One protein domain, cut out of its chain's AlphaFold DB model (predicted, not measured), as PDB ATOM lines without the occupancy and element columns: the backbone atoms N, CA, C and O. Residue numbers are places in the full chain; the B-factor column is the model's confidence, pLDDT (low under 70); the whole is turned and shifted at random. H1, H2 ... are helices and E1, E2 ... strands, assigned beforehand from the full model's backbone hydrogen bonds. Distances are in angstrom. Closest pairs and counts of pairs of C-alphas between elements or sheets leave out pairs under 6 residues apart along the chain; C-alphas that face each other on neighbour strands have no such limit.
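Overview. This is residues 216 to 272 of the 273 residues of an uncharacterized protein of Coniochaeta ligniaria NRRL 30616 (UniProt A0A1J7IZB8). The picture is a small body of loop, one short strand E1 and helix H1, from which a second helix, H2, sticks out as an arm with residues 258 to 272. Before E1 the printed part makes a loop, residues 216 to 226, and after E1 the backbone folds back so that residues 236 to 237 run beside it. The printed part has 57 residues, with one named strand and two named helices in the order E1, H1, H2, and the class is mostly helix. The whole is loose, with a radius of gyration of the C-alphas of 14.1 A and spans of 40 by 26 by 20 A.

Along the chain. Start at C-alpha 216, at (0.105, 27.031, -15.063), and go on to E1, residues 227 to 230, which begins at C-alpha 227, at (-0.360, 24.079, -18.455). Next find H1, residues 241 to 251, 15.6 A from first to last C-alpha. H2, residues 257 to 270, measures 20.4 A and ends at C-alpha 270, at (6.764, -8.261, -25.284).

Arrangement. Look first at E1, which pairs with no named strand; its residues 229 to 230 pair with residues 236 to 237, antiparallel. The closest C-alphas of E1 and H1 are those of Ile 227 and Ala 243, 6.8 A apart. H2 is apart from E1 and from H1. In H1 and H2 every O i to N i+4 pair is within hydrogen-bond range.

Size, cuts and confidence. The C-alphas farthest apart, of Glu 220 and Arg 272, are 42.3 A from each other. Without residues 258 to 272, which stand free, the body spans 33 by 21 by 15 A. The printed part has no cut. The link from E1 to H1 is short and that from H1 to H2 is tight. The mean pLDDT of the printed part is 85.7, and you find values under 70 at residues 253 to 256.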
ATOM      1  N   GLN A 216      -1.214  26.926 -14.458       90.50
ATOM      2  CA  GLN A 216       0.105  27.031 -15.063       90.50
ATOM      3  C   GLN A 216       1.182  26.619 -14.066       90.50
ATOM      4  O   GLN A 216       1.431  27.323 -13.094       90.50
ATOM      5  N   GLY A 217       1.860  25.511 -14.369       85.88
ATOM      6  CA  GLY A 217       2.954  25.007 -13.545       85.88
ATOM      7  C   GLY A 217       2.486  24.406 -12.214       85.88
ATOM      8  O   GLY A 217       1.289  24.164 -12.038       85.88
ATOM      9  N   PRO A 218       3.434  24.144 -11.297       91.06
ATOM     10  CA  PRO A 218       3.135  23.548 -10.002       91.06
ATOM     11  C   PRO A 218       2.226  24.448  -9.163       91.06
ATOM     12  O   PRO A 218       2.444  25.659  -9.091       91.06
ATOM     13  N   HIS A 219       1.232  23.858  -8.508       92.00
ATOM     14  CA  HIS A 219       0.322  24.545  -7.592       92.00
ATOM     15  C   HIS A 219      -0.053  23.633  -6.418       92.00
ATOM     16  O   HIS A 219       0.392  22.487  -6.355       92.00
ATOM     17  N   GLU A 220      -0.857  24.133  -5.475       81.94
ATOM     18  CA  GLU A 220      -1.308  23.344  -4.323       81.94
ATOM     19  C   GLU A 220      -1.921  22.022  -4.818       81.94
ATOM     20  O   GLU A 220      -2.830  22.030  -5.648       81.94
ATOM     21  N   GLU A 221      -1.346  20.902  -4.366       85.44
ATOM     22  CA  GLU A 221      -1.714  19.517  -4.715       85.44
ATOM     23  C   GLU A 221      -1.315  19.009  -6.119       85.44
ATOM     24  O   GLU A 221      -1.651  17.875  -6.469       85.44
ATOM     25  N   CYS A 222      -0.548  19.767  -6.914       89.81
ATOM     26  CA  CYS A 222      -0.071  19.306  -8.221       89.81
ATOM     27  C   CYS A 222       1.349  19.788  -8.565       89.81
ATOM     28  O   CYS A 222       1.582  20.978  -8.750       89.81
ATOM     29  N   ASP A 223       2.281  18.849  -8.765       91.75
ATOM     30  CA  ASP A 223       3.685  19.138  -9.116       91.75
ATOM     31  C   ASP A 223       3.954  19.188 -10.635       91.75
ATOM     32  O   ASP A 223       5.105  19.199 -11.086       91.75
ATOM     33  N   LEU A 224       2.908  19.202 -11.468       90.19
ATOM     34  CA  LEU A 224       3.075  19.165 -12.919       90.19
ATOM     35  C   LEU A 224       3.603  20.493 -13.471       90.19
ATOM     36  O   LEU A 224       2.968  21.543 -13.391       90.19
ATOM     37  N   GLN A 225       4.750  20.434 -14.144       91.19
ATOM     38  CA  GLN A 225       5.423  21.601 -14.724       91.19
ATOM     39  C   GLN A 225       4.884  22.004 -16.112       91.19
ATOM     40  O   GLN A 225       5.655  22.351 -17.012       91.19
ATOM     41  N   ALA A 226       3.566  21.959 -16.311       93.06
ATOM     42  CA  ALA A 226       2.917  22.306 -17.577       93.06
ATOM     43  C   ALA A 226       1.564  22.997 -17.377       93.06
ATOM     44  O   ALA A 226       1.034  23.032 -16.270       93.06
ATOM     45  N   ILE A 227       1.016  23.568 -18.456       93.75
ATOM     46  CA  ILE A 227      -0.360  24.079 -18.455       93.75
ATOM     47  C   ILE A 227      -1.300  22.878 -18.467       93.75
ATOM     48  O   ILE A 227      -1.247  22.067 -19.394       93.75
ATOM     49  N   HIS A 228      -2.138  22.770 -17.444       94.94
ATOM     50  CA  HIS A 228      -3.042  21.642 -17.265       94.94
ATOM     51  C   HIS A 228      -4.342  22.082 -16.590       94.94
ATOM     52  O   HIS A 228      -4.419  23.156 -15.994       94.94
ATOM     53  N   ARG A 229      -5.381  21.263 -16.719       94.50
ATOM     54  CA  ARG A 229      -6.671  21.438 -16.052       94.50
ATOM     55  C   ARG A 229      -6.977  20.176 -15.259       94.50
ATOM     56  O   ARG A 229      -6.787  19.078 -15.778       94.50
ATOM     57  N   HIS A 230      -7.439  20.347 -14.027       93.12
ATOM     58  CA  HIS A 230      -7.954  19.245 -13.219       93.12
ATOM     59  C   HIS A 230      -9.420  19.054 -13.567       93.12
ATOM     60  O   HIS A 230     -10.200  20.003 -13.510       93.12
ATOM     61  N   GLU A 231      -9.774  17.846 -13.970       88.50
ATOM     62  CA  GLU A 231     -11.159  17.454 -14.175       88.50
ATOM     63  C   GLU A 231     -11.775  17.035 -12.834       88.50
ATOM     64  O   GLU A 231     -11.081  16.611 -11.906       88.50
ATOM     65  N   ALA A 232     -13.101  17.116 -12.733       80.12
ATOM     66  CA  ALA A 232     -13.824  16.748 -11.514       80.12
ATOM     67  C   ALA A 232     -13.637  15.269 -11.107       80.12
ATOM     68  O   ALA A 232     -13.868  14.911  -9.954       80.12
ATOM     69  N   ASP A 233     -13.208  14.402 -12.030       79.88
ATOM     70  CA  ASP A 233     -12.906  12.992 -11.769       79.88
ATOM     71  C   ASP A 233     -11.472  12.746 -11.252       79.88
ATOM     72  O   ASP A 233     -11.103  11.597 -10.988       79.88
ATOM     73  N   GLY A 234     -10.676  13.807 -11.080       84.88
ATOM     74  CA  GLY A 234      -9.255  13.739 -10.739       84.88
ATOM     75  C   GLY A 234      -8.342  13.487 -11.943       84.88
ATOM     76  O   GLY A 234      -7.136  13.302 -11.767       84.88
ATOM     77  N   GLY A 235      -8.896  13.459 -13.157       90.00
ATOM     78  CA  GLY A 235      -8.140  13.450 -14.396       90.00
ATOM     79  C   GLY A 235      -7.397  14.765 -14.615       90.00
ATOM     80  O   GLY A 235      -7.764  15.819 -14.093       90.00
ATOM     81  N   ILE A 236      -6.333  14.701 -15.410       92.38
ATOM     82  CA  ILE A 236      -5.545  15.873 -15.784       92.38
ATOM     83  C   ILE A 236      -5.587  16.005 -17.298       92.38
ATOM     84  O   ILE A 236      -5.088  15.143 -18.025       92.38
ATOM     85  N   THR A 237      -6.158  17.108 -17.768       93.62
ATOM     86  CA  THR A 237      -6.272  17.410 -19.192       93.62
ATOM     87  C   THR A 237      -5.240  18.455 -19.584       93.62
ATOM     88  O   THR A 237      -4.970  19.408 -18.853       93.62
ATOM     89  N   PHE A 238      -4.667  18.293 -20.772       95.50
ATOM     90  CA  PHE A 238      -3.694  19.216 -21.348       95.50
ATOM     91  C   PHE A 238      -4.299  19.906 -22.572       95.50
ATOM     92  O   PHE A 238      -5.098  19.294 -23.281       95.50
ATOM     93  N   PRO A 239      -3.906  21.155 -22.879       92.06
ATOM     94  CA  PRO A 239      -4.491  21.895 -23.997       92.06
ATOM     95  C   PRO A 239      -4.054  21.334 -25.358       92.06
ATOM     96  O   PRO A 239      -4.665  21.629 -26.380       92.06
ATOM     97  N   SER A 240      -2.967  20.555 -25.395       93.88
ATOM     98  CA  SER A 240      -2.474  19.880 -26.597       93.88
ATOM     99  C   SER A 240      -1.481  18.764 -26.261       93.88
ATOM    100  O   SER A 240      -0.865  18.752 -25.194       93.88
ATOM    101  N   VAL A 241      -1.234  17.877 -27.228       89.06
ATOM    102  CA  VAL A 241      -0.158  16.868 -27.166       89.06
ATOM    103  C   VAL A 241       1.223  17.521 -27.020       89.06
ATOM    104  O   VAL A 241       2.107  16.979 -26.357       89.06
ATOM    105  N   THR A 242       1.424  18.707 -27.601       89.38
ATOM    106  CA  THR A 242       2.679  19.460 -27.472       89.38
ATOM    107  C   THR A 242       2.934  19.879 -26.025       89.38
ATOM    108  O   THR A 242       4.066  19.760 -25.563       89.38
ATOM    109  N   ALA A 243       1.896  20.288 -25.286       88.06
ATOM    110  CA  ALA A 243       2.015  20.637 -23.868       88.06
ATOM    111  C   ALA A 243       2.422  19.428 -23.006       88.06
ATOM    112  O   ALA A 243       3.266  19.561 -22.123       88.06
ATOM    113  N   VAL A 244       1.900  18.236 -23.317       90.31
ATOM    114  CA  VAL A 244       2.306  16.978 -22.667       90.31
ATOM    115  C   VAL A 244       3.778  16.668 -22.945       90.31
ATOM    116  O   VAL A 244       4.541  16.369 -22.029       90.31
ATOM    117  N   LYS A 245       4.218  16.775 -24.205       87.38
ATOM    118  CA  LYS A 245       5.627  16.547 -24.572       87.38
ATOM    119  C   LYS A 245       6.566  17.530 -23.872       87.38
ATOM    120  O   LYS A 245       7.637  17.128 -23.428       87.38
ATOM    121  N   ASP A 246       6.172  18.798 -23.770       85.94
ATOM    122  CA  ASP A 246       6.959  19.820 -23.078       85.94
ATOM    123  C   ASP A 246       7.056  19.540 -21.570       85.94
ATOM    124  O   ASP A 246       8.141  19.616 -20.995       85.94
ATOM    125  N   MET A 247       5.959  19.093 -20.948       90.81
ATOM    126  CA  MET A 247       5.950  18.624 -19.560       90.81
ATOM    127  C   MET A 247       6.989  17.518 -19.322       90.81
ATOM    128  O   MET A 247       7.794  17.613 -18.398       90.81
ATOM    129  N   PHE A 248       6.999  16.482 -20.168       87.44
ATOM    130  CA  PHE A 248       7.938  15.364 -20.032       87.44
ATOM    131  C   PHE A 248       9.395  15.795 -20.209       87.44
ATOM    132  O   PHE A 248      10.252  15.353 -19.446       87.44
ATOM    133  N   ARG A 249       9.675  16.703 -21.156       84.19
ATOM    134  CA  ARG A 249      11.023  17.267 -21.344       84.19
ATOM    135  C   ARG A 249      11.525  18.005 -20.101       84.19
ATOM    136  O   ARG A 249      12.717  17.965 -19.822       84.19
ATOM    137  N   ARG A 250      10.629  18.669 -19.363       84.31
ATOM    138  CA  ARG A 250      10.963  19.421 -18.142       84.31
ATOM    139  C   ARG A 250      11.100  18.530 -16.912       84.31
ATOM    140  O   ARG A 250      12.038  18.709 -16.143       84.31
ATOM    141  N   MET A 251      10.199  17.558 -16.739       82.19
ATOM    142  CA  MET A 251      10.253  16.625 -15.604       82.19
ATOM    143  C   MET A 251      11.447  15.680 -15.681       82.19
ATOM    144  O   MET A 251      11.912  15.201 -14.649       82.19
ATOM    145  N   ASN A 252      11.940  15.394 -16.886       75.81
ATOM    146  CA  ASN A 252      13.043  14.471 -17.051       75.81
ATOM    147  C   ASN A 252      14.050  14.965 -18.098       75.81
ATOM    148  O   ASN A 252      14.035  14.499 -19.236       75.81
ATOM    149  N   PRO A 253      14.968  15.876 -17.722       66.25
ATOM    150  CA  PRO A 253      16.018  16.336 -18.631       66.25
ATOM    151  C   PRO A 253      17.001  15.216 -19.015       66.25
ATOM    152  O   PRO A 253      17.789  15.387 -19.943       66.25
ATOM    153  N   ALA A 254      16.971  14.083 -18.301       64.38
ATOM    154  CA  ALA A 254      17.862  12.949 -18.513       64.38
ATOM    155  C   ALA A 254      17.278  11.864 -19.432       64.38
ATOM    156  O   ALA A 254      18.054  11.105 -20.005       64.38
ATOM    157  N   VAL A 255      15.953  11.792 -19.607       64.06
ATOM    158  CA  VAL A 255      15.345  10.841 -20.549       64.06
ATOM    159  C   VAL A 255      15.393  11.446 -21.938       64.06
ATOM    160  O   VAL A 255      14.660  12.383 -22.268       64.06
ATOM    161  N   ARG A 256      16.284  10.911 -22.772       67.31
ATOM    162  CA  ARG A 256      16.308  11.281 -24.182       67.31
ATOM    163  C   ARG A 256      15.057  10.707 -24.836       67.31
ATOM    164  O   ARG A 256      14.614   9.614 -24.508       67.31
ATOM    165  N   LEU A 257      14.486  11.436 -25.795       70.06
ATOM    166  CA  LEU A 257      13.333  10.962 -26.579       70.06
ATOM    167  C   LEU A 257      13.597   9.591 -27.228       70.06
ATOM    168  O   LEU A 257      12.664   8.815 -27.410       70.06
ATOM    169  N   SER A 258      14.864   9.292 -27.520       73.06
ATOM    170  CA  SER A 258      15.347   7.987 -27.972       73.06
ATOM    171  C   SER A 258      15.079   6.870 -26.958       73.06
ATOM    172  O   SER A 258      14.587   5.819 -27.340       73.06
ATOM    173  N   ASP A 259      15.296   7.116 -25.664       76.00
ATOM    174  CA  ASP A 259      15.090   6.113 -24.612       76.00
ATOM    175  C   ASP A 259      13.598   5.797 -24.421       76.00
ATOM    176  O   ASP A 259      13.224   4.675 -24.084       76.00
ATOM    177  N   LEU A 260      12.722   6.782 -24.657       77.88
ATOM    178  CA  LEU A 260      11.272   6.576 -24.636       77.88
ATOM    179  C   LEU A 260      10.804   5.739 -25.833       77.88
ATOM    180  O   LEU A 260       9.956   4.866 -25.661       77.88
ATOM    181  N   ALA A 261      11.365   5.983 -27.022       83.31
ATOM    182  CA  ALA A 261      11.085   5.179 -28.210       83.31
ATOM    183  C   ALA A 261      11.536   3.721 -28.011       83.31
ATOM    184  O   ALA A 261      10.739   2.813 -28.234       83.31
ATOM    185  N   ASP A 262      12.740   3.508 -27.472       84.81
ATOM    186  CA  ASP A 262      13.268   2.174 -27.153       84.81
ATOM    187  C   ASP A 262      12.409   1.433 -26.114       84.81
ATOM    188  O   ASP A 262      12.253   0.212 -26.181       84.81
ATOM    189  N   MET A 263      11.840   2.141 -25.129       81.62
ATOM    190  CA  MET A 263      10.907   1.528 -24.177       81.62
ATOM    191  C   MET A 263       9.591   1.124 -24.843       81.62
ATOM    192  O   MET A 263       9.114   0.021 -24.591       81.62
ATOM    193  N   MET A 264       9.028   1.978 -25.705       87.81
ATOM    194  CA  MET A 264       7.792   1.663 -26.428       87.81
ATOM    195  C   MET A 264       7.976   0.480 -27.386       87.81
ATOM    196  O   MET A 264       7.129  -0.409 -27.421       87.81
ATOM    197  N   GLU A 265       9.099   0.420 -28.104       91.50
ATOM    198  CA  GLU A 265       9.425  -0.700 -28.995       91.50
ATOM    199  C   GLU A 265       9.622  -2.011 -28.215       91.50
ATOM    200  O   GLU A 265       9.153  -3.074 -28.629       91.50
ATOM    201  N   ARG A 266      10.249  -1.947 -27.034       89.19
ATOM    202  CA  ARG A 266      10.436  -3.118 -26.165       89.19
ATOM    203  C   ARG A 266       9.119  -3.633 -25.571       89.19
ATOM    204  O   ARG A 266       8.977  -4.846 -25.411       89.19
ATOM    205  N   ASP A 267       8.174  -2.752 -25.249       83.19
ATOM    206  CA  ASP A 267       6.839  -3.140 -24.772       83.19
ATOM    207  C   ASP A 267       5.981  -3.747 -25.890       83.19
ATOM    208  O   ASP A 267       5.261  -4.727 -25.669       83.19
ATOM    209  N   GLU A 268       6.105  -3.232 -27.115       90.00
ATOM    210  CA  GLU A 268       5.437  -3.816 -28.278       90.00
ATOM    211  C   GLU A 268       5.994  -5.211 -28.604       90.00
ATOM    212  O   GLU A 268       5.225  -6.127 -28.894       90.00
ATOM    213  N   ALA A 269       7.311  -5.412 -28.474       88.50
ATOM    214  CA  ALA A 269       7.939  -6.721 -28.646       88.50
ATOM    215  C   ALA A 269       7.444  -7.753 -27.617       88.50
ATOM    216  O   ALA A 269       7.115  -8.873 -27.998       88.50
ATOM    217  N   ARG A 270       7.310  -7.374 -26.336       87.62
ATOM    218  CA  ARG A 270       6.764  -8.261 -25.284       87.62
ATOM    219  C   ARG A 270       5.299  -8.616 -25.491       87.62
ATOM    220  O   ARG A 270       4.864  -9.662 -25.038       87.62
ATOM    221  N   SER A 271       4.533  -7.745 -26.141       85.44
ATOM    222  CA  SER A 271       3.108  -7.985 -26.400       85.44
ATOM    223  C   SER A 271       2.869  -8.984 -27.540       85.44
ATOM    224  O   SER A 271       1.727  -9.373 -27.778       85.44
ATOM    225  N   ARG A 272       3.924  -9.366 -28.273       88.56
ATOM    226  CA  ARG A 272       3.875 -10.339 -29.373       88.56
ATOM    227  C   ARG A 272       4.335 -11.746 -28.962       88.56
ATOM    228  O   ARG A 272       4.244 -12.645 -29.795       88.56
TER     229      ARG A 272